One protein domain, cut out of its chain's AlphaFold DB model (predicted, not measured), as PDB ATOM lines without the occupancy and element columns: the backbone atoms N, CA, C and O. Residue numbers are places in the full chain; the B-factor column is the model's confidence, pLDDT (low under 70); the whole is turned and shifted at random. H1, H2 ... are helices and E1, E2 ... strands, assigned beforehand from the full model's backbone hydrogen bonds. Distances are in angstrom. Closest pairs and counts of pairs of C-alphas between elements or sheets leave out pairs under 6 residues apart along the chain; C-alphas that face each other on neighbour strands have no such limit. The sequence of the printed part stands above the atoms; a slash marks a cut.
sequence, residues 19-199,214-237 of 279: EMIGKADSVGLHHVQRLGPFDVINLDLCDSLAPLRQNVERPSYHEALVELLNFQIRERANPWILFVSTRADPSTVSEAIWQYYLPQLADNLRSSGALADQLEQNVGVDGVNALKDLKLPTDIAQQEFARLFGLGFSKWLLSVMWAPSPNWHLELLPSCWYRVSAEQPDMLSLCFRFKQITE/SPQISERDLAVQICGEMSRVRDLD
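AT A GLANCE: This is residues 19 to 199 and 214 to 237 of the 279 residues of an uncharacterized protein of Acidobacteria bacterium (UniProt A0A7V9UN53). A twisted sheet of four strands has long helix H7 and helix H8 packed over one face, while the other face is free of named helices. H4 packs on H7 away from the sheet, with H5 and H6 beside it, and H3 covers another part of the sheet, with H1 and H2 packed on H3. The printed part has 205 residues, and its elements run H1 H2 E1 H3 E2 H4 H5 H6 H7 E3 E4 H8. The sheet's order is E1 E2 E4 E3, mixed, and the class is mixed, helices and strands. The whole is compact, with a radius of gyration of the C-alphas of 16.7 A and spans of 46 by 44 by 31 A.

HOW THE PARTS SIT: Start at edge strand E1, residues 40 to 44, parallel to E2, residues 80 to 87; N 43 and O 83 are 2.8 A apart, within hydrogen-bond range. E2 is antiparallel to E4, residues 187 to 196, with N 84 and O 190 at 2.9 A. E4 and edge strand E3, residues 168 to 178, form an antiparallel hairpin, with N 171 and O 193 at 2.9 A; E3 bends by 54 degrees at residue 174. H3, residues 61 to 75, joins E1 and E2 in a strand-helix-strand unit, two parallel neighbour strands with a helix between, whose crossover is right-handed. H3 and H7, residues 142 to 162, on one face of the sheet, make two layers, helices over a sheet; each has a height of 8.3 A over it. On the same face as H7, H8, residues 219 to 230, lies over E3; H7 and H8 touch, with the C-alphas of Arg 147 and Met 230 closest at 6.3 A, at a shallow tilt of 28 degrees, opposite ways. With its residues 98 to 105 alone, H4, residues 95 to 111, touches H7, the C-alphas of Tyr 101 and Gly 152 being closest at 4.8 A. H5, residues 113 to 123, touches H8, with the C-alphas of Leu 115 and Val 224 closest at 5.7 A. H6, residues 127 to 132, touches H4, with the C-alphas of Ala 106 and Val 128 closest at 5.3 A. H1, residues 19 to 22, touches H3, with the C-alphas of Gly 22 and Ala 64 closest at 4.0 A. H1 also touches H2, residues 27 to 35, with the C-alphas of Ile 21 and Leu 29 closest at 4.5 A. Every O i to N i+4 pair is within hydrogen-bond range in H2, H3, H5, H7 and H8, against 8 of 13 in H4 and 0 of 2 in H6, where 3 of 3 O i to N i+3 pairs are; H1 is too short for an i+4 pair.

IN THESE COORDINATES: Find C-alpha 19, where H1 begins, at (15.963, 12.453, -12.583). From C-alpha 142 at (12.163, -9.475, -27.730), H7 runs 29.7 A. H4 measures 25.3 A, H3 21.1 A, E2 23.4 A, E3 29.1 A and E4 29.2 A. H8 ends at C-alpha 230, (24.601, -10.753, -20.523).

THE WHOLE: The C-alphas farthest apart, those of Glu 183 and Glu 199, are 48.3 A apart. Residues 200 to 213 are not printed, and C-alphas 199 and 214 are 7.5 A apart across that cut. Of the links printed whole, E1 to H3, residues 45 to 60, is long. Residues 234 to 235 pair with residues 176 to 177 of E3, parallel. Mean pLDDT of the printed part is 88.7; 11 residues between 123 and 138 are under 70.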
ATOM      1  N   GLU A  19      15.335  11.653 -11.531       95.62
ATOM      2  CA  GLU A  19      15.963  12.453 -12.583       95.62
ATOM      3  C   GLU A  19      16.485  13.804 -12.075       95.62
ATOM      4  O   GLU A  19      17.459  14.347 -12.594       95.62
ATOM      5  N   MET A  20      15.861  14.355 -11.031       96.38
ATOM      6  CA  MET A  20      16.248  15.649 -10.478       96.38
ATOM      7  C   MET A  20      17.626  15.623  -9.822       96.38
ATOM      8  O   MET A  20      18.238  16.683  -9.741       96.38
ATOM      9  N   ILE A  21      18.168  14.448  -9.475       96.06
ATOM     10  CA  ILE A  21      19.565  14.289  -9.032       96.06
ATOM     11  C   ILE A  21      20.545  14.895 -10.049       96.06
ATOM     12  O   ILE A  21      21.573  15.432  -9.648       96.06
ATOM     13  N   GLY A  22      20.204  14.902 -11.344       94.81
ATOM     14  CA  GLY A  22      21.007  15.555 -12.382       94.81
ATOM     15  C   GLY A  22      21.052  17.091 -12.297       94.81
ATOM     16  O   GLY A  22      21.797  17.715 -13.049       94.81
ATOM     17  N   LYS A  23      20.276  17.732 -11.410       95.44
ATOM     18  CA  LYS A  23      20.344  19.180 -11.141       95.44
ATOM     19  C   LYS A  23      21.105  19.450  -9.844       95.44
ATOM     20  O   LYS A  23      20.736  18.944  -8.783       95.44
ATOM     21  N   ALA A  24      22.110  20.322  -9.936       91.31
ATOM     22  CA  ALA A  24      23.052  20.637  -8.859       91.31
ATOM     23  C   ALA A  24      22.398  21.170  -7.567       91.31
ATOM     24  O   ALA A  24      22.939  20.982  -6.483       91.31
ATOM     25  N   ASP A  25      21.248  21.832  -7.671       92.38
ATOM     26  CA  ASP A  25      20.520  22.443  -6.557       92.38
ATOM     27  C   ASP A  25      19.254  21.668  -6.152       92.38
ATOM     28  O   ASP A  25      18.486  22.131  -5.304       92.38
ATOM     29  N   SER A  26      19.027  20.477  -6.717       94.38
ATOM     30  CA  SER A  26      17.837  19.676  -6.419       94.38
ATOM     31  C   SER A  26      17.802  19.181  -4.977       94.38
ATOM     32  O   SER A  26      18.827  18.921  -4.341       94.38
ATOM     33  N   VAL A  27      16.590  18.983  -4.459       94.06
ATOM     34  CA  VAL A  27      16.391  18.352  -3.151       94.06
ATOM     35  C   VAL A  27      16.941  16.922  -3.182       94.06
ATOM     36  O   VAL A  27      17.673  16.536  -2.268       94.06
ATOM     37  N   GLY A  28      16.671  16.166  -4.251       92.56
ATOM     38  CA  GLY A  28      17.193  14.814  -4.452       92.56
ATOM     39  C   GLY A  28      18.716  14.710  -4.318       92.56
ATOM     40  O   GLY A  28      19.196  13.889  -3.532       92.56
ATOM     41  N   LEU A  29      19.485  15.570  -4.999       94.88
ATOM     42  CA  LEU A  29      20.951  15.525  -4.942       94.88
ATOM     43  C   LEU A  29      21.488  15.851  -3.543       94.88
ATOM     44  O   LEU A  29      22.348  15.129  -3.037       94.88
ATOM     45  N   HIS A  30      20.954  16.878  -2.875       95.00
ATOM     46  CA  HIS A  30      21.355  17.203  -1.501       95.00
ATOM     47  C   HIS A  30      21.097  16.037  -0.537       95.00
ATOM     48  O   HIS A  30      21.884  15.784   0.378       95.00
ATOM     49  N   HIS A  31      20.000  15.305  -0.734       94.50
ATOM     50  CA  HIS A  31      19.700  14.123   0.063       94.50
ATOM     51  C   HIS A  31      20.657  12.962  -0.221       94.50
ATOM     52  O   HIS A  31      21.132  12.350   0.737       94.50
ATOM     53  N   VAL A  32      20.971  12.691  -1.492       95.06
ATOM     54  CA  VAL A  32      21.994  11.707  -1.888       95.06
ATOM     55  C   VAL A  32      23.325  12.028  -1.214       95.06
ATOM     56  O   VAL A  32      23.899  11.165  -0.556       95.06
ATOM     57  N   GLN A  33      23.762  13.285  -1.290       95.69
ATOM     58  CA  GLN A  33      25.032  13.730  -0.715       95.69
ATOM     59  C   GLN A  33      25.077  13.630   0.809       95.69
ATOM     60  O   GLN A  33      26.130  13.375   1.386       95.69
ATOM     61  N   ARG A  34      23.937  13.836   1.474       95.38
ATOM     62  CA  ARG A  34      23.840  13.783   2.935       95.38
ATOM     63  C   ARG A  34      23.742  12.359   3.483       95.38
ATOM     64  O   ARG A  34      24.185  12.127   4.603       95.38
ATOM     65  N   LEU A  35      23.072  11.458   2.765       94.00
ATOM     66  CA  LEU A  35      22.767  10.103   3.241       94.00
ATOM     67  C   LEU A  35      23.753   9.048   2.733       94.00
ATOM     68  O   LEU A  35      23.899   8.013   3.378       94.00
ATOM     69  N   GLY A  36      24.381   9.285   1.584       94.69
ATOM     70  CA  GLY A  36      25.394   8.394   1.040       94.69
ATOM     71  C   GLY A  36      26.795   8.629   1.632       94.69
ATOM     72  O   GLY A  36      26.958   9.426   2.558       94.69
ATOM     73  N   PRO A  37      27.825   7.958   1.086       96.75
ATOM     74  CA  PRO A  37      27.742   6.990  -0.007       96.75
ATOM     75  C   PRO A  37      27.019   5.697   0.398       96.75
ATOM     76  O   PRO A  37      26.975   5.327   1.567       96.75
ATOM     77  N   PHE A  38      26.475   4.982  -0.581       97.12
ATOM     78  CA  PHE A  38      25.658   3.785  -0.367       97.12
ATOM     79  C   PHE A  38      26.443   2.497  -0.629       97.12
ATOM     80  O   PHE A  38      27.274   2.445  -1.539       97.12
ATOM     81  N   ASP A  39      26.170   1.447   0.151       97.88
ATOM     82  CA  ASP A  39      26.682   0.089  -0.103       97.88
ATOM     83  C   ASP A  39      25.926  -0.604  -1.238       97.88
ATOM     84  O   ASP A  39      26.507  -1.342  -2.037       97.88
ATOM     85  N   VAL A  40      24.624  -0.341  -1.297       97.69
ATOM     86  CA  VAL A  40      23.693  -0.898  -2.270       97.69
ATOM     87  C   VAL A  40      22.782   0.221  -2.749       97.69
ATOM     88  O   VAL A  40      22.195   0.940  -1.944       97.69
ATOM     89  N   ILE A  41      22.656   0.346  -4.064       97.94
ATOM     90  CA  ILE A  41      21.701   1.231  -4.724       97.94
ATOM     91  C   ILE A  41      20.757   0.334  -5.516       97.94
ATOM     92  O   ILE A  41      21.216  -0.487  -6.301       97.94
ATOM     93  N   ASN A  42      19.451   0.482  -5.310       97.50
ATOM     94  CA  ASN A  42      18.434  -0.211  -6.095       97.50
ATOM     95  C   ASN A  42      17.599   0.816  -6.857       97.50
ATOM     96  O   ASN A  42      16.888   1.607  -6.237       97.50
ATOM     97  N   LEU A  43      17.714   0.813  -8.181       97.31
ATOM     98  CA  LEU A  43      16.924   1.644  -9.079       97.31
ATOM     99  C   LEU A  43      15.857   0.772  -9.724       97.31
ATOM    100  O   LEU A  43      16.148  -0.002 -10.630       97.31
ATOM    101  N   ASP A  44      14.628   0.908  -9.245       95.31
ATOM    102  CA  ASP A  44      13.468   0.245  -9.829       95.31
ATOM    103  C   ASP A  44      12.725   1.229 -10.737       95.31
ATOM    104  O   ASP A  44      11.984   2.100 -10.271       95.31
ATOM    105  N   LEU A  45      13.003   1.156 -12.038       93.75
ATOM    106  CA  LEU A  45      12.390   2.011 -13.045       93.75
ATOM    107  C   LEU A  45      11.180   1.283 -13.632       93.75
ATOM    108  O   LEU A  45      11.308   0.302 -14.363       93.75
ATOM    109  N   CYS A  46       9.983   1.802 -13.348       84.31
ATOM    110  CA  CYS A  46       8.743   1.251 -13.902       84.31
ATOM    111  C   CYS A  46       8.635   1.415 -15.433       84.31
ATOM    112  O   CYS A  46       7.816   0.747 -16.071       84.31
ATOM    113  N   ASP A  47       9.433   2.322 -16.001       90.56
ATOM    114  CA  ASP A  47       9.562   2.588 -17.434       90.56
ATOM    115  C   ASP A  47      10.965   2.182 -17.928       90.56
ATOM    116  O   ASP A  47      11.800   1.693 -17.163       90.56
ATOM    117  N   SER A  48      11.243   2.371 -19.214       94.25
ATOM    118  CA  SER A  48      12.591   2.201 -19.735       94.25
ATOM    119  C   SER A  48      13.520   3.292 -19.199       94.25
ATOM    120  O   SER A  48      13.157   4.467 -19.147       94.25
ATOM    121  N   LEU A  49      14.767   2.927 -18.896       95.31
ATOM    122  CA  LEU A  49      15.878   3.860 -18.687       95.31
ATOM    123  C   LEU A  49      16.082   4.781 -19.906       95.31
ATOM    124  O   LEU A  49      16.625   5.878 -19.786       95.31
ATOM    125  N   ALA A  50      15.636   4.349 -21.085       94.81
ATOM    126  CA  ALA A  50      15.665   5.110 -22.323       94.81
ATOM    127  C   ALA A  50      14.235   5.401 -22.815       94.81
ATOM    128  O   ALA A  50      13.869   4.931 -23.890       94.81
ATOM    129  N   PRO A  51      13.404   6.145 -22.067       94.12
ATOM    130  CA  PRO A  51      11.970   6.220 -22.331       94.12
ATOM    131  C   PRO A  51      11.669   6.948 -23.648       94.12
ATOM    132  O   PRO A  51      12.327   7.937 -23.984       94.12
ATOM    133  N   LEU A  52      10.621   6.522 -24.367       90.25
ATOM    134  CA  LEU A  52      10.132   7.192 -25.588       90.25
ATOM    135  C   LEU A  52       9.888   8.695 -25.401       90.25
ATOM    136  O   LEU A  52      10.098   9.489 -26.320       90.25
ATOM    137  N   ARG A  53       9.369   9.079 -24.232       88.06
ATOM    138  CA  ARG A  53       9.025  10.463 -23.903       88.06
ATOM    139  C   ARG A  53       9.825  10.903 -22.697       88.06
ATOM    140  O   ARG A  53       9.501  10.556 -21.567       88.06
ATOM    141  N   GLN A  54      10.831  11.725 -22.947       85.19
ATOM    142  CA  GLN A  54      11.549  12.404 -21.885       85.19
ATOM    143  C   GLN A  54      10.813  13.687 -21.489       85.19
ATOM    144  O   GLN A  54      10.366  14.457 -22.345       85.19
ATOM    145  N   ASN A  55      10.693  13.934 -20.187       86.19
ATOM    146  CA  ASN A  55      10.207  15.216 -19.697       86.19
ATOM    147  C   ASN A  55      11.295  16.280 -19.900       86.19
ATOM    148  O   ASN A  55      12.317  16.246 -19.228       86.19
ATOM    149  N   VAL A  56      11.053  17.237 -20.797       87.25
ATOM    150  CA  VAL A  56      12.006  18.311 -21.134       87.25
ATOM    151  C   VAL A  56      12.339  19.249 -19.967       87.25
ATOM    152  O   VAL A  56      13.335  19.963 -20.019       87.25
ATOM    153  N   GLU A  57      11.529  19.262 -18.907       89.56
ATOM    154  CA  GLU A  57      11.777  20.070 -17.706       89.56
ATOM    155  C   GLU A  57      12.706  19.369 -16.699       89.56
ATOM    156  O   GLU A  57      13.111  19.967 -15.688       89.56
ATOM    157  N   ARG A  58      13.047  18.100 -16.951       91.81
ATOM    158  CA  ARG A  58      13.860  17.250 -16.078       91.81
ATOM    159  C   ARG A  58      15.093  16.731 -16.823       91.81
ATOM    160  O   ARG A  58      15.041  16.564 -18.042       91.81
ATOM    161  N   PRO A  59      16.195  16.452 -16.108       95.06
ATOM    162  CA  PRO A  59      17.300  15.701 -16.680       95.06
ATOM    163  C   PRO A  59      16.826  14.313 -17.134       95.06
ATOM    164  O   PRO A  59      15.749  13.840 -16.773       95.06
ATOM    165  N   SER A  60      17.630  13.657 -17.952       95.06
ATOM    166  CA  SER A  60      17.464  12.246 -18.296       95.06
ATOM    167  C   SER A  60      17.811  11.342 -17.111       95.06
ATOM    168  O   SER A  60      18.545  11.729 -16.195       95.06
ATOM    169  N   TYR A  61      17.357  10.086 -17.170       96.19
ATOM    170  CA  TYR A  61      17.848   9.047 -16.264       96.19
ATOM    171  C   TYR A  61      19.369   8.887 -16.347       96.19
ATOM    172  O   TYR A  61      20.009   8.686 -15.319       96.19
ATOM    173  N   HIS A  62      19.959   9.022 -17.539       96.38
ATOM    174  CA  HIS A  62      21.408   8.954 -17.741       96.38
ATOM    175  C   HIS A  62      22.152  10.080 -17.034       96.38
ATOM    176  O   HIS A  62      23.149   9.804 -16.377       96.38
ATOM    177  N   GLU A  63      21.671  11.321 -17.121       96.44
ATOM    178  CA  GLU A  63      22.274  12.462 -16.416       96.44
ATOM    179  C   GLU A  63      22.196  12.286 -14.896       96.44
ATOM    180  O   GLU A  63      23.197  12.458 -14.202       96.44
ATOM    181  N   ALA A  64      21.037  11.874 -14.378       96.94
ATOM    182  CA  ALA A  64      20.873  11.600 -12.952       96.94
ATOM    183  C   ALA A  64      21.742  10.431 -12.470       96.94
ATOM    184  O   ALA A  64      22.340  10.503 -11.396       96.94
ATOM    185  N   LEU A  65      21.851   9.371 -13.276       97.25
ATOM    186  CA  LEU A  65      22.693   8.223 -12.971       97.25
ATOM    187  C   LEU A  65      24.173   8.606 -12.991       97.25
ATOM    188  O   LEU A  65      24.874   8.282 -12.040       97.25
ATOM    189  N   VAL A  66      24.646   9.335 -14.006       96.69
ATOM    190  CA  VAL A  66      26.026   9.851 -14.043       96.69
ATOM    191  C   VAL A  66      26.324  10.654 -12.785       96.69
ATOM    192  O   VAL A  66      27.372  10.451 -12.178       96.69
ATOM    193  N   GLU A  67      25.398  11.502 -12.341       97.06
ATOM    194  CA  GLU A  67      25.670  12.342 -11.182       97.06
ATOM    195  C   GLU A  67      25.637  11.590  -9.847       97.06
ATOM    196  O   GLU A  67      26.477  11.825  -8.971       97.06
ATOM    197  N   LEU A  68      24.771  10.582  -9.728       97.19
ATOM    198  CA  LEU A  68      24.822   9.620  -8.628       97.19
ATOM    199  C   LEU A  68      26.146   8.834  -8.611       97.19
ATOM    200  O   LEU A  68      26.747   8.661  -7.548       97.19
ATOM    201  N   LEU A  69      26.611   8.369  -9.774       96.00
ATOM    202  CA  LEU A  69      27.864   7.623  -9.913       96.00
ATOM    203  C   LEU A  69      29.072   8.496  -9.566       96.00
ATOM    204  O   LEU A  69      29.933   8.059  -8.808       96.00
ATOM    205  N   ASN A  70      29.111   9.741 -10.045       94.94
ATOM    206  CA  ASN A  70      30.166  10.702  -9.721       94.94
ATOM    207  C   ASN A  70      30.274  10.934  -8.212       94.94
ATOM    208  O   ASN A  70      31.378  10.962  -7.662       94.94
ATOM    209  N   PHE A  71      29.133  11.078  -7.530       96.00
ATOM    210  CA  PHE A  71      29.100  11.165  -6.075       96.00
ATOM    211  C   PHE A  71      29.637   9.882  -5.418       96.00
ATOM    212  O   PHE A  71      30.559   9.962  -4.606       96.00
ATOM    213  N   GLN A  72      29.133   8.705  -5.808       95.69
ATOM    214  CA  GLN A  72      29.583   7.419  -5.259       95.69
ATOM    215  C   GLN A  72      31.090   7.203  -5.424       95.69
ATOM    216  O   GLN A  72      31.756   6.823  -4.467       95.69
ATOM    217  N   ILE A  73      31.637   7.464  -6.611       93.69
ATOM    218  CA  ILE A  73      33.063   7.286  -6.923       93.69
ATOM    219  C   ILE A  73      33.942   8.211  -6.082       93.69
ATOM    220  O   ILE A  73      35.020   7.810  -5.645       93.69
ATOM    221  N   ARG A  74      33.502   9.456  -5.869       93.25
ATOM    222  CA  ARG A  74      34.276  10.447  -5.117       93.25
ATOM    223  C   ARG A  74      34.328  10.125  -3.628       93.25
ATOM    224  O   ARG A  74      35.380  10.272  -3.015       93.25
ATOM    225  N   GLU A  75      33.204   9.699  -3.058       95.50
ATOM    226  CA  GLU A  75      33.082   9.510  -1.610       95.50
ATOM    227  C   GLU A  75      33.426   8.086  -1.148       95.50
ATOM    228  O   GLU A  75      33.534   7.833   0.055       95.50
ATOM    229  N   ARG A  76      33.598   7.131  -2.071       93.31
ATOM    230  CA  ARG A  76      33.736   5.712  -1.732       93.31
ATOM    231  C   ARG A  76      34.997   5.083  -2.312       93.31
ATOM    232  O   ARG A  76      35.337   5.285  -3.466       93.31
ATOM    233  N   ALA A  77      35.641   4.232  -1.514       91.56
ATOM    234  CA  ALA A  77      36.746   3.368  -1.949       91.56
ATOM    235  C   ALA A  77      36.381   1.870  -1.932       91.56
ATOM    236  O   ALA A  77      36.938   1.060  -2.671       91.56
ATOM    237  N   ASN A  78      35.429   1.482  -1.075       94.94
ATOM    238  CA  ASN A  78      35.011   0.091  -0.922       94.94
ATOM    239  C   ASN A  78      34.054  -0.340  -2.043       94.94
ATOM    240  O   ASN A  78      33.266   0.484  -2.520       94.94
ATOM    241  N   PRO A  79      34.029  -1.639  -2.399       96.94
ATOM    242  CA  PRO A  79      33.062  -2.159  -3.353       96.94
ATOM    243  C   PRO A  79      31.607  -1.852  -2.980       96.94
ATOM    244  O   PRO A  79      31.266  -1.755  -1.797       96.94
ATOM    245  N   TRP A  80      30.758  -1.707  -3.991       97.94
ATOM    246  CA  TRP A  80      29.320  -1.464  -3.847       97.94
ATOM    247  C   TRP A  80      28.542  -2.064  -5.018       97.94
ATOM    248  O   TRP A  80      29.140  -2.517  -6.001       97.94
ATOM    249  N   ILE A  81      27.218  -2.121  -4.875       98.38
ATOM    250  CA  ILE A  81      26.325  -2.775  -5.833       98.38
ATOM    251  C   ILE A  81      25.263  -1.795  -6.336       98.38
ATOM    252  O   ILE A  81      24.666  -1.063  -5.546       98.38
ATOM    253  N   LEU A  82      25.014  -1.817  -7.645       98.56
ATOM    254  CA  LEU A  82      23.873  -1.176  -8.294       98.56
ATOM    255  C   LEU A  82      22.945  -2.251  -8.851       98.56
ATOM    256  O   LEU A  82      23.346  -3.028  -9.715       98.56
ATOM    257  N   PHE A  83      21.700  -2.248  -8.408       98.50
ATOM    258  CA  PHE A  83      20.609  -2.952  -9.062       98.50
ATOM    259  C   PHE A  83      19.853  -1.968  -9.956       98.50
ATOM    260  O   PHE A  83      19.567  -0.846  -9.531       98.50
ATOM    261  N   VAL A  84      19.552  -2.377 -11.188       98.25
ATOM    262  CA  VAL A  84      18.722  -1.614 -12.127       98.25
ATOM    263  C   VAL A  84      17.638  -2.528 -12.672       98.25
ATOM    264  O   VAL A  84      17.939  -3.467 -13.408       98.25
ATOM    265  N   SER A  85      16.385  -2.240 -12.337       97.38
ATOM    266  CA  SER A  85      15.219  -2.795 -13.017       97.38
ATOM    267  C   SER A  85      14.694  -1.777 -14.027       97.38
ATOM    268  O   SER A  85      14.545  -0.607 -13.690       97.38
ATOM    269  N   THR A  86      14.500  -2.184 -15.282       96.81
ATOM    270  CA  THR A  86      14.086  -1.292 -16.379       96.81
ATOM    271  C   THR A  86      13.333  -2.054 -17.459       96.81
ATOM    272  O   THR A  86      13.717  -3.172 -17.818       96.81
ATOM    273  N   ARG A  87      12.324  -1.414 -18.063       94.88
ATOM    274  CA  ARG A  87      11.707  -1.949 -19.283       94.88
ATOM    275  C   ARG A  87      12.697  -1.927 -20.445       94.88
ATOM    276  O   ARG A  87      13.460  -0.967 -20.610       94.88
ATOM    277  N   ALA A  88      12.680  -2.991 -21.234       92.62
ATOM    278  CA  ALA A  88      13.560  -3.192 -22.374       92.62
ATOM    279  C   ALA A  88      12.789  -3.832 -23.531       92.62
ATOM    280  O   ALA A  88      13.080  -4.950 -23.947       92.62
ATOM    281  N   ASP A  89      11.802  -3.115 -24.059       90.19
ATOM    282  CA  ASP A  89      11.061  -3.494 -25.262       90.19
ATOM    283  C   ASP A  89      11.169  -2.399 -26.343       90.19
ATOM    284  O   ASP A  89      11.261  -1.212 -26.007       90.19
ATOM    285  N   PRO A  90      11.162  -2.752 -27.644       89.62
ATOM    286  CA  PRO A  90      11.314  -1.769 -28.718       89.62
ATOM    287  C   PRO A  90      10.239  -0.676 -28.715       89.62
ATOM    288  O   PRO A  90      10.453   0.391 -29.288       89.62
ATOM    289  N   SER A  91       9.082  -0.930 -28.092       89.31
ATOM    290  CA  SER A  91       7.967   0.016 -28.032       89.31
ATOM    291  C   SER A  91       8.063   1.018 -26.880       89.31
ATOM    292  O   SER A  91       7.328   2.002 -26.894       89.31
ATOM    293  N   THR A  92       8.961   0.820 -25.912       89.88
ATOM    294  CA  THR A  92       9.203   1.756 -24.797       89.88
ATOM    295  C   THR A  92      10.545   2.474 -24.894       89.88
ATOM    296  O   THR A  92      10.717   3.531 -24.280       89.88
ATOM    297  N   VAL A  93      11.474   1.956 -25.703       92.12
ATOM    298  CA  VAL A  93      12.813   2.527 -25.880       92.12
ATOM    299  C   VAL A  93      12.830   3.625 -26.951       92.12
ATOM    300  O   VAL A  93      12.362   3.449 -28.071       92.12
ATOM    301  N   SER A  94      13.436   4.767 -26.629       92.75
ATOM    302  CA  SER A  94      13.688   5.874 -27.554       92.75
ATOM    303  C   SER A  94      14.795   5.549 -28.557       92.75
ATOM    304  O   SER A  94      15.934   5.277 -28.170       92.75
ATOM    305  N   GLU A  95      14.493   5.678 -29.854       91.00
ATOM    306  CA  GLU A  95      15.475   5.495 -30.934       91.00
ATOM    307  C   GLU A  95      16.646   6.478 -30.807       91.00
ATOM    308  O   GLU A  95      17.795   6.129 -31.069       91.00
ATOM    309  N   ALA A  96      16.372   7.702 -30.346       90.38
ATOM    310  CA  ALA A  96      17.403   8.716 -30.165       90.38
ATOM    311  C   ALA A  96      18.417   8.309 -29.087       90.38
ATOM    312  O   ALA A  96      19.612   8.517 -29.268       90.38
ATOM    313  N   ILE A  97      17.959   7.704 -27.984       91.00
ATOM    314  CA  ILE A  97      18.849   7.217 -26.921       91.00
ATOM    315  C   ILE A  97      19.572   5.946 -27.379       91.00
ATOM    316  O   ILE A  97      20.780   5.814 -27.181       91.00
ATOM    317  N   TRP A  98      18.859   5.044 -28.058       90.12
ATOM    318  CA  TRP A  98      19.416   3.823 -28.644       90.12
ATOM    319  C   TRP A  98      20.641   4.088 -29.530       90.12
ATOM    320  O   TRP A  98      21.658   3.398 -29.421       90.12
ATOM    321  N   GLN A  99      20.587   5.144 -30.345       89.19
ATOM    322  CA  GLN A  99      21.692   5.554 -31.217       89.19
ATOM    323  C   GLN A  99      22.978   5.933 -30.463       89.19
ATOM    324  O   GLN A  99      24.046   5.918 -31.069       89.19
ATOM    325  N   TYR A 100      22.925   6.220 -29.157       89.62
ATOM    326  CA  TYR A 100      24.130   6.431 -28.345       89.62
ATOM    327  C   TYR A 100      24.751   5.128 -27.833       89.62
ATOM    328  O   TYR A 100      25.954   5.092 -27.577       89.62
ATOM    329  N   TYR A 101      23.975   4.048 -27.707       90.00
ATOM    330  CA  TYR A 101      24.492   2.749 -27.271       90.00
ATOM    331  C   TYR A 101      25.226   2.008 -28.388       90.00
ATOM    332  O   TYR A 101      26.272   1.403 -28.144       90.00
ATOM    333  N   LEU A 102      24.730   2.081 -29.625       84.94
ATOM    334  CA  LEU A 102      25.301   1.329 -30.749       84.94
ATOM    335  C   LEU A 102      26.781   1.642 -31.029       84.94
ATOM    336  O   LEU A 102      27.558   0.693 -31.170       84.94
ATOM    337  N   PRO A 103      27.234   2.914 -31.068       83.50
ATOM    338  CA  PRO A 103      28.645   3.217 -31.293       83.50
ATOM    339  C   PRO A 103      29.545   2.638 -30.200       83.50
ATOM    340  O   PRO A 103      30.619   2.123 -30.505       83.50
ATOM    341  N   GLN A 104      29.076   2.647 -28.947       83.06
ATOM    342  CA  GLN A 104      29.822   2.113 -27.803       83.06
ATOM    343  C   GLN A 104      30.065   0.605 -27.946       83.06
ATOM    344  O   GLN A 104      31.139   0.110 -27.605       83.06
ATOM    345  N   LEU A 105      29.086  -0.128 -28.481       81.06
ATOM    346  CA  LEU A 105      29.220  -1.553 -28.788       81.06
ATOM    347  C   LEU A 105      30.123  -1.788 -30.004       81.06
ATOM    348  O   LEU A 105      30.997  -2.658 -29.983       81.06
ATOM    349  N   ALA A 106      29.952  -0.980 -31.053       81.25
ATOM    350  CA  ALA A 106      30.704  -1.106 -32.295       81.25
ATOM    351  C   ALA A 106      32.215  -0.883 -32.106       81.25
ATOM    352  O   ALA A 106      33.015  -1.547 -32.769       81.25
ATOM    353  N   ASP A 107      32.621   0.026 -31.220       77.88
ATOM    354  CA  ASP A 107      34.037   0.299 -30.954       77.88
ATOM    355  C   ASP A 107      34.738  -0.898 -30.296       77.88
ATOM    356  O   ASP A 107      35.841  -1.283 -30.703       77.88
ATOM    357  N   ASN A 108      34.067  -1.573 -29.358       73.00
ATOM    358  CA  ASN A 108      34.637  -2.753 -28.716       73.00
ATOM    359  C   ASN A 108      34.681  -3.951 -29.666       73.00
ATOM    360  O   ASN A 108      35.691  -4.656 -29.689       73.00
ATOM    361  N   LEU A 109      33.668  -4.115 -30.522       75.25
ATOM    362  CA  LEU A 109      33.663  -5.131 -31.575       75.25
ATOM    363  C   LEU A 109      34.831  -4.976 -32.557       75.25
ATOM    364  O   LEU A 109      35.489  -5.955 -32.898       75.25
ATOM    365  N   ARG A 110      35.142  -3.746 -32.993       77.38
ATOM    366  CA  ARG A 110      36.287  -3.500 -33.897       77.38
ATOM    367  C   ARG A 110      37.623  -3.875 -33.269       77.38
ATOM    368  O   ARG A 110      38.580  -4.143 -33.988       77.38
ATOM    369  N   SER A 111      37.698  -3.836 -31.943       72.12
ATOM    370  CA  SER A 111      38.943  -4.009 -31.204       72.12
ATOM    371  C   SER A 111      39.097  -5.386 -30.547       72.12
ATOM    372  O   SER A 111      40.146  -5.650 -29.960       72.12
ATOM    373  N   SER A 112      38.087  -6.261 -30.651       78.75
ATOM    374  CA  SER A 112      38.064  -7.591 -30.032       78.75
ATOM    375  C   SER A 112      37.286  -8.603 -30.879       78.75
ATOM    376  O   SER A 112      36.057  -8.605 -30.873       78.75
ATOM    377  N   GLY A 113      37.996  -9.520 -31.550       79.56
ATOM    378  CA  GLY A 113      37.360 -10.643 -32.258       79.56
ATOM    379  C   GLY A 113      36.527 -11.529 -31.324       79.56
ATOM    380  O   GLY A 113      35.409 -11.886 -31.658       79.56
ATOM    381  N   ALA A 114      36.999 -11.756 -30.094       79.06
ATOM    382  CA  ALA A 114      36.269 -12.539 -29.097       79.06
ATOM    383  C   ALA A 114      34.909 -11.924 -28.716       79.06
ATOM    384  O   ALA A 114      33.961 -12.654 -28.435       79.06
ATOM    385  N   LEU A 115      34.799 -10.589 -28.704       76.31
ATOM    386  CA  LEU A 115      33.515  -9.930 -28.462       76.31
ATOM    387  C   LEU A 115      32.577 -10.085 -29.664       76.31
ATOM    388  O   LEU A 115      31.378 -10.256 -29.468       76.31
ATOM    389  N   ALA A 116      33.117 -10.040 -30.887       79.75
ATOM    390  CA  ALA A 116      32.347 -10.291 -32.102       79.75
ATOM    391  C   ALA A 116      31.771 -11.705 -32.112       79.75
ATOM    392  O   ALA A 116      30.559 -11.849 -32.248       79.75
ATOM    393  N   ASP A 117      32.604 -12.706 -31.829       81.06
ATOM    394  CA  ASP A 117      32.177 -14.103 -31.750       81.06
ATOM    395  C   ASP A 117      31.074 -14.291 -30.694       81.06
ATOM    396  O   ASP A 117      30.088 -14.986 -30.931       81.06
ATOM    397  N   GLN A 118      31.199 -13.644 -29.526       79.00
ATOM    398  CA  GLN A 118      30.170 -13.722 -28.486       79.00
ATOM    399  C   GLN A 118      28.870 -13.014 -28.869       79.00
ATOM    400  O   GLN A 118      27.796 -13.513 -28.532       79.00
ATOM    401  N   LEU A 119      28.936 -11.861 -29.531       76.88
ATOM    402  CA  LEU A 119      27.744 -11.136 -29.964       76.88
ATOM    403  C   LEU A 119      26.994 -11.889 -31.066       76.88
ATOM    404  O   LEU A 119      25.769 -11.999 -30.997       76.88
ATOM    405  N   GLU A 120      27.718 -12.471 -32.016       81.00
ATOM    406  CA  GLU A 120      27.133 -13.307 -33.063       81.00
ATOM    407  C   GLU A 120      26.470 -14.552 -32.456       81.00
ATOM    408  O   GLU A 120      25.291 -14.804 -32.694       81.00
ATOM    409  N   GLN A 121      27.180 -15.279 -31.584       80.38
ATOM    410  CA  GLN A 121      26.676 -16.518 -30.977       80.38
ATOM    411  C   GLN A 121      25.479 -16.308 -30.042       80.38
ATOM    412  O   GLN A 121      24.610 -17.175 -29.971       80.38
ATOM    413  N   ASN A 122      25.444 -15.202 -29.290       73.88
ATOM    414  CA  ASN A 122      24.474 -15.028 -28.200       73.88
ATOM    415  C   ASN A 122      23.346 -14.034 -28.508       73.88
ATOM    416  O   ASN A 122      22.320 -14.044 -27.819       73.88
ATOM    417  N   VAL A 123      23.549 -13.147 -29.484       69.75
ATOM    418  CA  VAL A 123      22.617 -12.058 -29.821       69.75
ATOM    419  C   VAL A 123      22.238 -12.078 -31.308       69.75
ATOM    420  O   VAL A 123      21.358 -11.330 -31.713       69.75
ATOM    421  N   GLY A 124      22.863 -12.932 -32.131       72.06
ATOM    422  CA  GLY A 124      22.521 -13.070 -33.551       72.06
ATOM    423  C   GLY A 124      22.922 -11.864 -34.406       72.06
ATOM    424  O   GLY A 124      22.400 -11.681 -35.504       72.06
ATOM    425  N   VAL A 125      23.832 -11.019 -33.910       72.12
ATOM    426  CA  VAL A 125      24.306  -9.829 -34.625       72.12
ATOM    427  C   VAL A 125      25.618 -10.151 -35.337       72.12
ATOM    428  O   VAL A 125      26.649 -10.324 -34.689       72.12
ATOM    429  N   ASP A 126      25.583 -10.182 -36.673       69.38
ATOM    430  CA  ASP A 126      26.752 -10.427 -37.530       69.38
ATOM    431  C   ASP A 126      27.669  -9.186 -37.606       69.38
ATOM    432  O   ASP A 126      27.625  -8.348 -38.518       69.38
ATOM    433  N   GLY A 127      28.494  -9.042 -36.569       65.81
ATOM    434  CA  GLY A 127      29.635  -8.136 -36.540       65.81
ATOM    435  C   GLY A 127      29.322  -6.634 -36.478       65.81
ATOM    436  O   GLY A 127      28.210  -6.160 -36.259       65.81
ATOM    437  N   VAL A 128      30.383  -5.837 -36.651       63.03
ATOM    438  CA  VAL A 128      30.380  -4.367 -36.485       63.03
ATOM    439  C   VAL A 128      29.449  -3.661 -37.472       63.03
ATOM    440  O   VAL A 128      28.881  -2.619 -37.147       63.03
ATOM    441  N   ASN A 129      29.353  -4.172 -38.702       65.44
ATOM    442  CA  ASN A 129      28.601  -3.507 -39.765       65.44
ATOM    443  C   ASN A 129      27.094  -3.616 -39.529       65.44
ATOM    444  O   ASN A 129      26.392  -2.643 -39.788       65.44
ATOM    445  N   ALA A 130      26.623  -4.722 -38.943       68.12
ATOM    446  CA  ALA A 130      25.229  -4.872 -38.547       68.12
ATOM    447  C   ALA A 130      24.796  -3.803 -37.526       68.12
ATOM    448  O   ALA A 130      23.669  -3.328 -37.586       68.12
ATOM    449  N   LEU A 131      25.696  -3.351 -36.640       72.31
ATOM    450  CA  LEU A 131      25.370  -2.337 -35.629       72.31
ATOM    451  C   LEU A 131      25.293  -0.897 -36.157       72.31
ATOM    452  O   LEU A 131      24.638  -0.070 -35.531       72.31
ATOM    453  N   LYS A 132      25.983  -0.558 -37.253       64.62
ATOM    454  CA  LYS A 132      26.080   0.841 -37.724       64.62
ATOM    455  C   LYS A 132      24.776   1.373 -38.312       64.62
ATOM    456  O   LYS A 132      24.511   2.564 -38.186       64.62
ATOM    457  N   ASP A 133      23.988   0.488 -38.911       65.25
ATOM    458  CA  ASP A 133      22.725   0.822 -39.573       65.25
ATOM    459  C   ASP A 133      21.509   0.262 -38.819       65.25
ATOM    460  O   ASP A 133      20.379   0.327 -39.312       65.25
ATOM    461  N   LEU A 134      21.725  -0.284 -37.614       68.06
ATOM    462  CA  LEU A 134      20.655  -0.832 -36.798       68.06
ATOM    463  C   LEU A 134      19.784   0.322 -36.282       68.06
ATOM    464  O   LEU A 134      20.101   0.985 -35.293       68.06
ATOM    465  N   LYS A 135      18.644   0.557 -36.930       74.88
ATOM    466  CA  LYS A 135      17.520   1.224 -36.256       74.88
ATOM    467  C   LYS A 135      17.083   0.371 -35.066       74.88
ATOM    468  O   LYS A 135      17.553  -0.758 -34.930       74.88
ATOM    469  N   LEU A 136      16.195   0.886 -34.213       73.81
ATOM    470  CA  LEU A 136      15.544   0.038 -33.208       73.81
ATOM    471  C   LEU A 136      15.026  -1.229 -33.904       73.81
ATOM    472  O   LEU A 136      14.155  -1.115 -34.771       73.81
ATOM    473  N   PRO A 137      15.609  -2.405 -33.620       68.56
ATOM    474  CA  PRO A 137      15.314  -3.583 -34.406       68.56
ATOM    475  C   PRO A 137      13.935  -4.080 -33.978       68.56
ATOM    476  O   PRO A 137      13.755  -4.604 -32.884       68.56
ATOM    477  N   THR A 138      12.941  -3.867 -34.838       69.62
ATOM    478  CA  THR A 138      11.576  -4.378 -34.640       69.62
ATOM    479  C   THR A 138      11.443  -5.843 -35.029       69.62
ATOM    480  O   THR A 138      10.464  -6.486 -34.664       69.62
ATOM    481  N   ASP A 139      12.429  -6.359 -35.765       72.00
ATOM    482  CA  ASP A 139      12.353  -7.650 -36.449       72.00
ATOM    483  C   ASP A 139      13.168  -8.747 -35.741       72.00
ATOM    484  O   ASP A 139      13.254  -9.867 -36.242       72.00
ATOM    485  N   ILE A 140      13.774  -8.436 -34.589       79.00
ATOM    486  CA  ILE A 140      14.467  -9.419 -33.742       79.00
ATOM    487  C   ILE A 140      13.558  -9.884 -32.608       79.00
ATOM    488  O   ILE A 140      12.590  -9.206 -32.249       79.00
ATOM    489  N   ALA A 141      13.869 -11.034 -32.015       84.50
ATOM    490  CA  ALA A 141      13.106 -11.508 -30.872       84.50
ATOM    491  C   ALA A 141      13.250 -10.533 -29.689       84.50
ATOM    492  O   ALA A 141      14.329 -10.001 -29.429       84.50
ATOM    493  N   GLN A 142      12.180 -10.350 -28.912       86.00
ATOM    494  CA  GLN A 142      12.163  -9.475 -27.730       86.00
ATOM    495  C   GLN A 142      13.319  -9.766 -26.760       86.00
ATOM    496  O   GLN A 142      13.920  -8.857 -26.198       86.00
ATOM    497  N   GLN A 143      13.671 -11.044 -26.600       85.31
ATOM    498  CA  GLN A 143      14.798 -11.474 -25.771       85.31
ATOM    499  C   GLN A 143      16.147 -11.000 -26.326       85.31
ATOM    500  O   GLN A 143      17.003 -10.549 -25.569       85.31
ATOM    501  N   GLU A 144      16.344 -11.077 -27.642       85.75
ATOM    502  CA  GLU A 144      17.559 -10.593 -28.308       85.75
ATOM    503  C   GLU A 144      17.661  -9.071 -28.177       85.75
ATOM    504  O   GLU A 144      18.730  -8.552 -27.845       85.75
ATOM    505  N   PHE A 145      16.535  -8.365 -28.330       88.38
ATOM    506  CA  PHE A 145      16.465  -6.927 -28.085       88.38
ATOM    507  C   PHE A 145      16.835  -6.574 -26.644       88.38
ATOM    508  O   PHE A 145      17.700  -5.726 -26.431       88.38
ATOM    509  N   ALA A 146      16.243  -7.249 -25.656       90.38
ATOM    510  CA  ALA A 146      16.537  -7.012 -24.248       90.38
ATOM    511  C   ALA A 146      18.024  -7.261 -23.929       90.38
ATOM    512  O   ALA A 146      18.648  -6.442 -23.254       90.38
ATOM    513  N   ARG A 147      18.637  -8.325 -24.476       89.69
ATOM    514  CA  ARG A 147      20.091  -8.559 -24.342       89.69
ATOM    515  C   ARG A 147      20.904  -7.426 -24.951       89.69
ATOM    516  O   ARG A 147      21.833  -6.939 -24.310       89.69
ATOM    517  N   LEU A 148      20.567  -6.994 -26.164       89.38
ATOM    518  CA  LEU A 148      21.305  -5.935 -26.851       89.38
ATOM    519  C   LEU A 148      21.158  -4.586 -26.131       89.38
ATOM    520  O   LEU A 148      22.139  -3.857 -25.985       89.38
ATOM    521  N   PHE A 149      19.967  -4.286 -25.611       92.44
ATOM    522  CA  PHE A 149      19.705  -3.119 -24.775       92.44
ATOM    523  C   PHE A 149      20.489  -3.158 -23.466       92.44
ATOM    524  O   PHE A 149      21.204  -2.203 -23.153       92.44
ATOM    525  N   GLY A 150      20.418  -4.272 -22.736       94.38
ATOM    526  CA  GLY A 150      21.179  -4.471 -21.507       94.38
ATOM    527  C   GLY A 150      22.683  -4.353 -21.747       94.38
ATOM    528  O   GLY A 150      23.381  -3.711 -20.960       94.38
ATOM    529  N   LEU A 151      23.189  -4.907 -22.852       92.56
ATOM    530  CA  LEU A 151      24.595  -4.808 -23.233       92.56
ATOM    531  C   LEU A 151      24.994  -3.369 -23.577       92.56
ATOM    532  O   LEU A 151      26.020  -2.892 -23.094       92.56
ATOM    533  N   GLY A 152      24.177  -2.665 -24.365       92.88
ATOM    534  CA  GLY A 152      24.379  -1.258 -24.717       92.88
ATOM    535  C   GLY A 152      24.447  -0.359 -23.486       92.88
ATOM    536  O   GLY A 152      25.407   0.398 -23.317       92.88
ATOM    537  N   PHE A 153      23.488  -0.520 -22.573       95.88
ATOM    538  CA  PHE A 153      23.485   0.170 -21.287       95.88
ATOM    539  C   PHE A 153      24.715  -0.182 -20.441       95.88
ATOM    540  O   PHE A 153      25.399   0.716 -19.957       95.88
ATOM    541  N   SER A 154      25.044  -1.469 -20.302       95.88
ATOM    542  CA  SER A 154      26.190  -1.923 -19.500       95.88
ATOM    543  C   SER A 154      27.517  -1.388 -20.043       95.88
ATOM    544  O   SER A 154      28.404  -1.014 -19.279       95.88
ATOM    545  N   LYS A 155      27.654  -1.307 -21.370       93.00
ATOM    546  CA  LYS A 155      28.841  -0.766 -22.038       93.00
ATOM    547  C   LYS A 155      28.952   0.753 -21.886       93.00
ATOM    548  O   LYS A 155      30.067   1.260 -21.732       93.00
ATOM    549  N   TRP A 156      27.832   1.473 -21.949       95.12
ATOM    550  CA  TRP A 156      27.789   2.899 -21.620       95.12
ATOM    551  C   TRP A 156      28.158   3.130 -20.149       95.12
ATOM    552  O   TRP A 156      28.999   3.968 -19.845       95.12
ATOM    553  N   LEU A 157      27.610   2.330 -19.236       95.88
ATOM    554  CA  LEU A 157      27.936   2.414 -17.816       95.88
ATOM    555  C   LEU A 157      29.430   2.154 -17.585       95.88
ATOM    556  O   LEU A 157      30.087   2.915 -16.882       95.88
ATOM    557  N   LEU A 158      29.999   1.139 -18.242       94.81
ATOM    558  CA  LEU A 158      31.434   0.866 -18.204       94.81
ATOM    559  C   LEU A 158      32.262   2.069 -18.677       94.81
ATOM    560  O   LEU A 158      33.255   2.396 -18.031       94.81
ATOM    561  N   SER A 159      31.868   2.757 -19.758       92.31
ATOM    562  CA  SER A 159      32.621   3.925 -20.235       92.31
ATOM    563  C   SER A 159      32.543   5.105 -19.266       92.31
ATOM    564  O   SER A 159      33.563   5.757 -19.036       92.31
ATOM    565  N   VAL A 160      31.388   5.323 -18.626       93.00
ATOM    566  CA  VAL A 160      31.233   6.308 -17.541       93.00
ATOM    567  C   VAL A 160      32.158   5.986 -16.366       93.00
ATOM    568  O   VAL A 160      32.791   6.888 -15.833       93.00
ATOM    569  N   MET A 161      32.287   4.714 -15.986       93.25
ATOM    570  CA  MET A 161      33.115   4.287 -14.848       93.25
ATOM    571  C   MET A 161      34.613   4.206 -15.147       93.25
ATOM    572  O   MET A 161      35.433   4.239 -14.226       93.25
ATOM    573  N   TRP A 162      34.973   4.069 -16.421       89.56
ATOM    574  CA  TRP A 162      36.360   3.972 -16.866       89.56
ATOM    575  C   TRP A 162      37.007   5.337 -17.125       89.56
ATOM    576  O   TRP A 162      38.224   5.466 -17.026       89.56
ATOM    577  N   ALA A 163      36.214   6.354 -17.476       82.56
ATOM    578  CA  ALA A 163      36.702   7.705 -17.752       82.56
ATOM    579  C   ALA A 163      37.321   8.446 -16.539       82.56
ATOM    580  O   ALA A 163      38.342   9.114 -16.732       82.56
ATOM    581  N   PRO A 164      36.751   8.398 -15.317       73.62
ATOM    582  CA  PRO A 164      37.305   9.098 -14.161       73.62
ATOM    583  C   PRO A 164      38.476   8.342 -13.521       73.62
ATOM    584  O   PRO A 164      38.478   7.119 -13.445       73.62
ATOM    585  N   SER A 165      39.440   9.094 -12.978       73.38
ATOM    586  CA  SER A 165      40.479   8.567 -12.088       73.38
ATOM    587  C   SER A 165      40.048   8.762 -10.628       73.38
ATOM    588  O   SER A 165      39.683   9.885 -10.264       73.38
ATOM    589  N   PRO A 166      40.093   7.727  -9.771       82.69
ATOM    590  CA  PRO A 166      40.558   6.364 -10.037       82.69
ATOM    591  C   PRO A 166      39.547   5.563 -10.867       82.69
ATOM    592  O   PRO A 166      38.345   5.685 -10.648       82.69
ATOM    593  N   ASN A 167      40.040   4.710 -11.771       86.75
ATOM    594  CA  ASN A 167      39.184   3.857 -12.595       86.75
ATOM    595  C   ASN A 167      38.457   2.825 -11.722       86.75
ATOM    596  O   ASN A 167      38.983   2.360 -10.704       86.75
ATOM    597  N   TRP A 168      37.270   2.405 -12.158       92.62
ATOM    598  CA  TRP A 168      36.495   1.367 -11.484       92.62
ATOM    599  C   TRP A 168      36.312   0.137 -12.368       92.62
ATOM    600  O   TRP A 168      35.943   0.223 -13.537       92.62
ATOM    601  N   HIS A 169      36.533  -1.031 -11.774       93.62
ATOM    602  CA  HIS A 169      36.148  -2.320 -12.320       93.62
ATOM    603  C   HIS A 169      34.632  -2.462 -12.171       93.62
ATOM    604  O   HIS A 169      34.123  -2.518 -11.049       93.62
ATOM    605  N   LEU A 170      33.938  -2.546 -13.305       96.19
ATOM    606  CA  LEU A 170      32.517  -2.862 -13.395       96.19
ATOM    607  C   LEU A 170      32.327  -4.339 -13.752       96.19
ATOM    608  O   LEU A 170      32.826  -4.798 -14.774       96.19
ATOM    609  N   GLU A 171      31.593  -5.064 -12.919       97.06
ATOM    610  CA  GLU A 171      31.287  -6.481 -13.101       97.06
ATOM    611  C   GLU A 171      29.769  -6.664 -13.146       97.06
ATOM    612  O   GLU A 171      29.077  -6.307 -12.192       97.06
ATOM    613  N   LEU A 172      29.251  -7.219 -14.242       97.94
ATOM    614  CA  LEU A 172      27.858  -7.654 -14.318       97.94
ATOM    615  C   LEU A 172      27.725  -8.988 -13.570       97.94
ATOM    616  O   LEU A 172      28.390  -9.962 -13.902       97.94
ATOM    617  N   LEU A 173      26.893  -9.015 -12.537       98.06
ATOM    618  CA  LEU A 173      26.561 -10.204 -11.758       98.06
ATOM    619  C   LEU A 173      25.359 -10.938 -12.381       98.06
ATOM    620  O   LEU A 173      24.679 -10.367 -13.243       98.06
ATOM    621  N   PRO A 174      25.052 -12.179 -11.940       96.00
ATOM    622  CA  PRO A 174      23.882 -12.909 -12.411       96.00
ATOM    623  C   PRO A 174      22.626 -12.039 -12.379       96.00
ATOM    624  O   PRO A 174      22.255 -11.490 -11.341       96.00
ATOM    625  N   SER A 175      22.019 -11.898 -13.550       96.88
ATOM    626  CA  SER A 175      20.908 -10.991 -13.826       96.88
ATOM    627  C   SER A 175      19.777 -11.773 -14.496       96.88
ATOM    628  O   SER A 175      19.987 -12.877 -15.013       96.88
ATOM    629  N   CYS A 176      18.568 -11.228 -14.476       95.88
ATOM    630  CA  CYS A 176      17.397 -11.891 -15.041       95.88
ATOM    631  C   CYS A 176      16.523 -10.920 -15.831       95.88
ATOM    632  O   CYS A 176      16.671  -9.700 -15.737       95.88
ATOM    633  N   TRP A 177      15.593 -11.480 -16.591       94.31
ATOM    634  CA  TRP A 177      14.417 -10.762 -17.053       94.31
ATOM    635  C   TRP A 177      13.150 -11.469 -16.611       94.31
ATOM    636  O   TRP A 177      13.161 -12.664 -16.304       94.31
ATOM    637  N   TYR A 178      12.059 -10.723 -16.595       93.31
ATOM    638  CA  TYR A 178      10.737 -11.231 -16.272       93.31
ATOM    639  C   TYR A 178       9.661 -10.375 -16.937       93.31
ATOM    640  O   TYR A 178       9.919  -9.293 -17.475       93.31
ATOM    641  N   ARG A 179       8.442 -10.891 -16.926       91.44
ATOM    642  CA  ARG A 179       7.250 -10.247 -17.455       91.44
ATOM    643  C   ARG A 179       6.563  -9.422 -16.376       91.44
ATOM    644  O   ARG A 179       6.289  -9.920 -15.287       91.44
ATOM    645  N   VAL A 180       6.178  -8.196 -16.723       85.44
ATOM    646  CA  VAL A 180       5.277  -7.390 -15.880       85.44
ATOM    647  C   VAL A 180       3.862  -7.361 -16.446       85.44
ATOM    648  O   VAL A 180       2.898  -7.608 -15.727       85.44
ATOM    649  N   SER A 181       3.721  -7.055 -17.736       75.50
ATOM    650  CA  SER A 181       2.404  -6.882 -18.369       75.50
ATOM    651  C   SER A 181       2.327  -7.339 -19.825       75.50
ATOM    652  O   SER A 181       1.238  -7.358 -20.393       75.50
ATOM    653  N   ALA A 182       3.462  -7.659 -20.448       73.75
ATOM    654  CA  ALA A 182       3.531  -8.104 -21.837       73.75
ATOM    655  C   ALA A 182       3.289  -9.615 -21.963       73.75
ATOM    656  O   ALA A 182       3.267 -10.328 -20.973       73.75
ATOM    657  N   GLU A 183       3.105 -10.146 -23.173       78.94
ATOM    658  CA  GLU A 183       3.060 -11.608 -23.361       78.94
ATOM    659  C   GLU A 183       4.439 -12.254 -23.167       78.94
ATOM    660  O   GLU A 183       4.534 -13.395 -22.714       78.94
ATOM    661  N   GLN A 184       5.497 -11.500 -23.467       83.62
ATOM    662  CA  GLN A 184       6.897 -11.901 -23.361       83.62
ATOM    663  C   GLN A 184       7.603 -11.094 -22.260       83.62
ATOM    664  O   GLN A 184       7.140  -9.999 -21.939       83.62
ATOM    665  N   PRO A 185       8.715 -11.589 -21.689       86.94
ATOM    666  CA  PRO A 185       9.497 -10.827 -20.721       86.94
ATOM    667  C   PRO A 185       9.942  -9.466 -21.276       86.94
ATOM    668  O   PRO A 185      10.586  -9.385 -22.325       86.94
ATOM    669  N   ASP A 186       9.585  -8.399 -20.566       90.94
ATOM    670  CA  ASP A 186       9.811  -7.005 -20.963       90.94
ATOM    671  C   ASP A 186      10.615  -6.204 -19.930       90.94
ATOM    672  O   ASP A 186      11.026  -5.079 -20.215       90.94
ATOM    673  N   MET A 187      10.883  -6.775 -18.754       94.50
ATOM    674  CA  MET A 187      11.621  -6.134 -17.670       94.50
ATOM    675  C   MET A 187      12.987  -6.795 -17.485       94.50
ATOM    676  O   MET A 187      13.067  -7.989 -17.202       94.50
ATOM    677  N   LEU A 188      14.066  -6.023 -17.605       96.12
ATOM    678  CA  LEU A 188      15.416  -6.447 -17.230       96.12
ATOM    679  C   LEU A 188      15.681  -6.088 -15.774       96.12
ATOM    680  O   LEU A 188      15.389  -4.971 -15.364       96.12
ATOM    681  N   SER A 189      16.308  -6.994 -15.029       97.00
ATOM    682  CA  SER A 189      16.848  -6.748 -13.693       97.00
ATOM    683  C   SER A 189      18.341  -7.056 -13.686       97.00
ATOM    684  O   SER A 189      18.759  -8.216 -13.622       97.00
ATOM    685  N   LEU A 190      19.139  -5.996 -13.772       98.25
ATOM    686  CA  LEU A 190      20.591  -6.038 -13.882       98.25
ATOM    687  C   LEU A 190      21.244  -5.770 -12.526       98.25
ATOM    688  O   LEU A 190      20.797  -4.903 -11.774       98.25
ATOM    689  N   CYS A 191      22.330  -6.480 -12.234       98.38
ATOM    690  CA  CYS A 191      23.105  -6.306 -11.009       98.38
ATOM    691  C   CYS A 191      24.570  -6.025 -11.341       98.38
ATOM    692  O   CYS A 191      25.247  -6.856 -11.937       98.38
ATOM    693  N   PHE A 192      25.078  -4.870 -10.926       98.50
ATOM    694  CA  PHE A 192      26.450  -4.449 -11.181       98.50
ATOM    695  C   PHE A 192      27.227  -4.323  -9.882       98.50
ATOM    696  O   PHE A 192      26.782  -3.664  -8.943       98.50
ATOM    697  N   ARG A 193      28.425  -4.899  -9.847       98.31
ATOM    698  CA  ARG A 193      29.390  -4.717  -8.766       98.31
ATOM    699  C   ARG A 193      30.515  -3.803  -9.223       98.31
ATOM    700  O   ARG A 193      31.144  -4.043 -10.250       98.31
ATOM    701  N   PHE A 194      30.808  -2.802  -8.407       97.12
ATOM    702  CA  PHE A 194      31.856  -1.822  -8.658       97.12
ATOM    703  C   PHE A 194      33.005  -2.060  -7.687       97.12
ATOM    704  O   PHE A 194      32.776  -2.222  -6.487       97.12
ATOM    705  N   LYS A 195      34.242  -2.078  -8.185       95.19
ATOM    706  CA  LYS A 195      35.456  -2.158  -7.359       95.19
ATOM    707  C   LYS A 195      36.467  -1.136  -7.847       95.19
ATOM    708  O   LYS A 195      36.771  -1.099  -9.034       95.19
ATOM    709  N   GLN A 196      37.009  -0.333  -6.946       92.06
ATOM    710  CA  GLN A 196      38.053   0.615  -7.305       92.06
ATOM    711  C   GLN A 196      39.297  -0.138  -7.805       92.06
ATOM    712  O   GLN A 196      39.738  -1.107  -7.181       92.06
ATOM    713  N   ILE A 197      39.861   0.298  -8.930       88.12
ATOM    714  CA  ILE A 197      41.147  -0.201  -9.419       88.12
ATOM    715  C   ILE A 197      42.230   0.570  -8.670       88.12
ATOM    716  O   ILE A 197      42.523   1.728  -8.964       88.12
ATOM    717  N   THR A 198      42.796  -0.068  -7.650       82.00
ATOM    718  CA  THR A 198      43.860   0.530  -6.846       82.00
ATOM    719  C   THR A 198      45.199   0.321  -7.533       82.00
ATOM    720  O   THR A 198      45.759  -0.775  -7.504       82.00
ATOM    721  N   GLU A 199      45.740   1.383  -8.123       78.19
ATOM    722  CA  GLU A 199      47.128   1.384  -8.572       78.19
ATOM    723  C   GLU A 199      48.067   1.494  -7.371       78.19
ATOM    724  O   GLU A 199      47.855   2.272  -6.433       78.19
ATOM    725  N   SER A 214      50.516  -4.915 -10.557       72.12
ATOM    726  CA  SER A 214      49.189  -5.531 -10.570       72.12
ATOM    727  C   SER A 214      48.796  -5.909 -12.002       72.12
ATOM    728  O   SER A 214      49.260  -5.260 -12.945       72.12
ATOM    729  N   PRO A 215      47.949  -6.940 -12.192       71.44
ATOM    730  CA  PRO A 215      47.436  -7.278 -13.512       71.44
ATOM    731  C   PRO A 215      46.736  -6.058 -14.114       71.44
ATOM    732  O   PRO A 215      45.833  -5.492 -13.497       71.44
ATOM    733  N   GLN A 216      47.155  -5.652 -15.310       80.12
ATOM    734  CA  GLN A 216      46.475  -4.597 -16.050       80.12
ATOM    735  C   GLN A 216      45.213  -5.190 -16.674       80.12
ATOM    736  O   GLN A 216      45.279  -5.857 -17.701       80.12
ATOM    737  N   ILE A 217      44.071  -4.978 -16.022       87.25
ATOM    738  CA  ILE A 217      42.765  -5.195 -16.645       87.25
ATOM    739  C   ILE A 217      42.504  -4.000 -17.554       87.25
ATOM    740  O   ILE A 217      42.685  -2.860 -17.128       87.25
ATOM    741  N   SER A 218      42.093  -4.249 -18.793       89.19
ATOM    742  CA  SER A 218      41.640  -3.198 -19.700       89.19
ATOM    743  C   SER A 218      40.114  -3.072 -19.688       89.19
ATOM    744  O   SER A 218      39.401  -4.021 -19.361       89.19
ATOM    745  N   GLU A 219      39.599  -1.913 -20.102       90.56
ATOM    746  CA  GLU A 219      38.160  -1.708 -20.338       90.56
ATOM    747  C   GLU A 219      37.575  -2.798 -21.249       90.56
ATOM    748  O   GLU A 219      36.497  -3.327 -20.992       90.56
ATOM    749  N   ARG A 220      38.338  -3.198 -22.270       87.88
ATOM    750  CA  ARG A 220      37.938  -4.226 -23.230       87.88
ATOM    751  C   ARG A 220      37.713  -5.577 -22.561       87.88
ATOM    752  O   ARG A 220      36.750  -6.260 -22.902       87.88
ATOM    753  N   ASP A 221      38.579  -5.958 -21.624       89.44
ATOM    754  CA  ASP A 221      38.452  -7.233 -20.911       89.44
ATOM    755  C   ASP A 221      37.160  -7.262 -20.087       89.44
ATOM    756  O   ASP A 221      36.433  -8.256 -20.105       89.44
ATOM    757  N   LEU A 222      36.824  -6.142 -19.438       92.19
ATOM    758  CA  LEU A 222      35.566  -5.987 -18.703       92.19
ATOM    759  C   LEU A 222      34.355  -6.035 -19.638       92.19
ATOM    760  O   LEU A 222      33.362  -6.685 -19.325       92.19
ATOM    761  N   ALA A 223      34.434  -5.415 -20.816       90.94
ATOM    762  CA  ALA A 223      33.351  -5.470 -21.793       90.94
ATOM    763  C   ALA A 223      33.088  -6.896 -22.309       90.94
ATOM    764  O   ALA A 223      31.930  -7.278 -22.479       90.94
ATOM    765  N   VAL A 224      34.139  -7.699 -22.522       89.12
ATOM    766  CA  VAL A 224      34.000  -9.124 -22.879       89.12
ATOM    767  C   VAL A 224      33.343  -9.908 -21.742       89.12
ATOM    768  O   VAL A 224      32.456 -10.720 -21.996       89.12
ATOM    769  N   GLN A 225      33.717  -9.642 -20.488       92.06
ATOM    770  CA  GLN A 225      33.067 -10.265 -19.330       92.06
ATOM    771  C   GLN A 225      31.580  -9.902 -19.253       92.06
ATOM    772  O   GLN A 225      30.745 -10.794 -19.139       92.06
ATOM    773  N   ILE A 226      31.239  -8.619 -19.396       93.50
ATOM    774  CA  ILE A 226      29.847  -8.147 -19.417       93.50
ATOM    775  C   ILE A 226      29.054  -8.833 -20.535       93.50
ATOM    776  O   ILE A 226      27.929  -9.261 -20.294       93.50
ATOM    777  N   CYS A 227      29.621  -8.975 -21.735       90.31
ATOM    778  CA  CYS A 227      28.960  -9.680 -22.835       90.31
ATOM    779  C   CYS A 227      28.686 -11.151 -22.493       90.31
ATOM    780  O   CYS A 227      27.578 -11.644 -22.719       90.31
ATOM    781  N   GLY A 228      29.667 -11.831 -21.895       89.81
ATOM    782  CA  GLY A 228      29.527 -13.214 -21.449       89.81
ATOM    783  C   GLY A 228      28.508 -13.404 -20.321       89.81
ATOM    784  O   GLY A 228      27.857 -14.442 -20.267       89.81
ATOM    785  N   GLU A 229      28.339 -12.427 -19.431       94.25
ATOM    786  CA  GLU A 229      27.309 -12.485 -18.383       94.25
ATOM    787  C   GLU A 229      25.925 -12.079 -18.915       94.25
ATOM    788  O   GLU A 229      24.918 -12.676 -18.537       94.25
ATOM    789  N   MET A 230      25.855 -11.145 -19.870       92.50
ATOM    790  CA  MET A 230      24.601 -10.753 -20.523       92.50
ATOM    791  C   MET A 230      23.981 -11.910 -21.322       92.50
ATOM    792  O   MET A 230      22.761 -12.069 -21.342       92.50
ATOM    793  N   SER A 231      24.799 -12.772 -21.938       89.19
ATOM    794  CA  SER A 231      24.294 -13.977 -22.615       89.19
ATOM    795  C   SER A 231      23.713 -15.019 -21.657       89.19
ATOM    796  O   SER A 231      22.917 -15.860 -22.073       89.19
ATOM    797  N   ARG A 232      24.067 -14.944 -20.367       92.50
ATOM    798  CA  ARG A 232      23.578 -15.829 -19.301       92.50
ATOM    799  C   ARG A 232      22.393 -15.255 -18.530       92.50
ATOM    800  O   ARG A 232      21.945 -15.894 -17.577       92.50
ATOM    801  N   VAL A 233      21.884 -14.083 -18.916       93.12
ATOM    802  CA  VAL A 233      20.665 -13.520 -18.323       93.12
ATOM    803  C   VAL A 233      19.533 -14.528 -18.473       93.12
ATOM    804  O   VAL A 233      19.246 -15.008 -19.573       93.12
ATOM    805  N   ARG A 234      18.932 -14.883 -17.337       92.94
ATOM    806  CA  ARG A 234      17.930 -15.948 -17.263       92.94
ATOM    807  C   ARG A 234      16.527 -15.381 -17.383       92.94
ATOM    808  O   ARG A 234      16.220 -14.340 -16.805       92.94
ATOM    809  N   ASP A 235      15.675 -16.144 -18.051       93.38
ATOM    810  CA  ASP A 235      14.236 -15.971 -17.967       93.38
ATOM    811  C   ASP A 235      13.750 -16.450 -16.600       93.38
ATOM    812  O   ASP A 235      13.749 -17.652 -16.321       93.38
ATOM    813  N   LEU A 236      13.423 -15.503 -15.719       93.38
ATOM    814  CA  LEU A 236      12.975 -15.816 -14.368       93.38
ATOM    815  C   LEU A 236      11.602 -16.492 -14.388       93.38
ATOM    816  O   LEU A 236      11.371 -17.403 -13.596       93.38
ATOM    817  N   ASP A 237      10.716 -16.104 -15.305       91.69
ATOM    818  CA  ASP A 237       9.384 -16.702 -15.402       91.69
ATOM    819  C   ASP A 237       9.469 -18.157 -15.861       91.69
ATOM    820  O   ASP A 237       8.784 -19.019 -15.310       91.69
TER     821      ASP A 237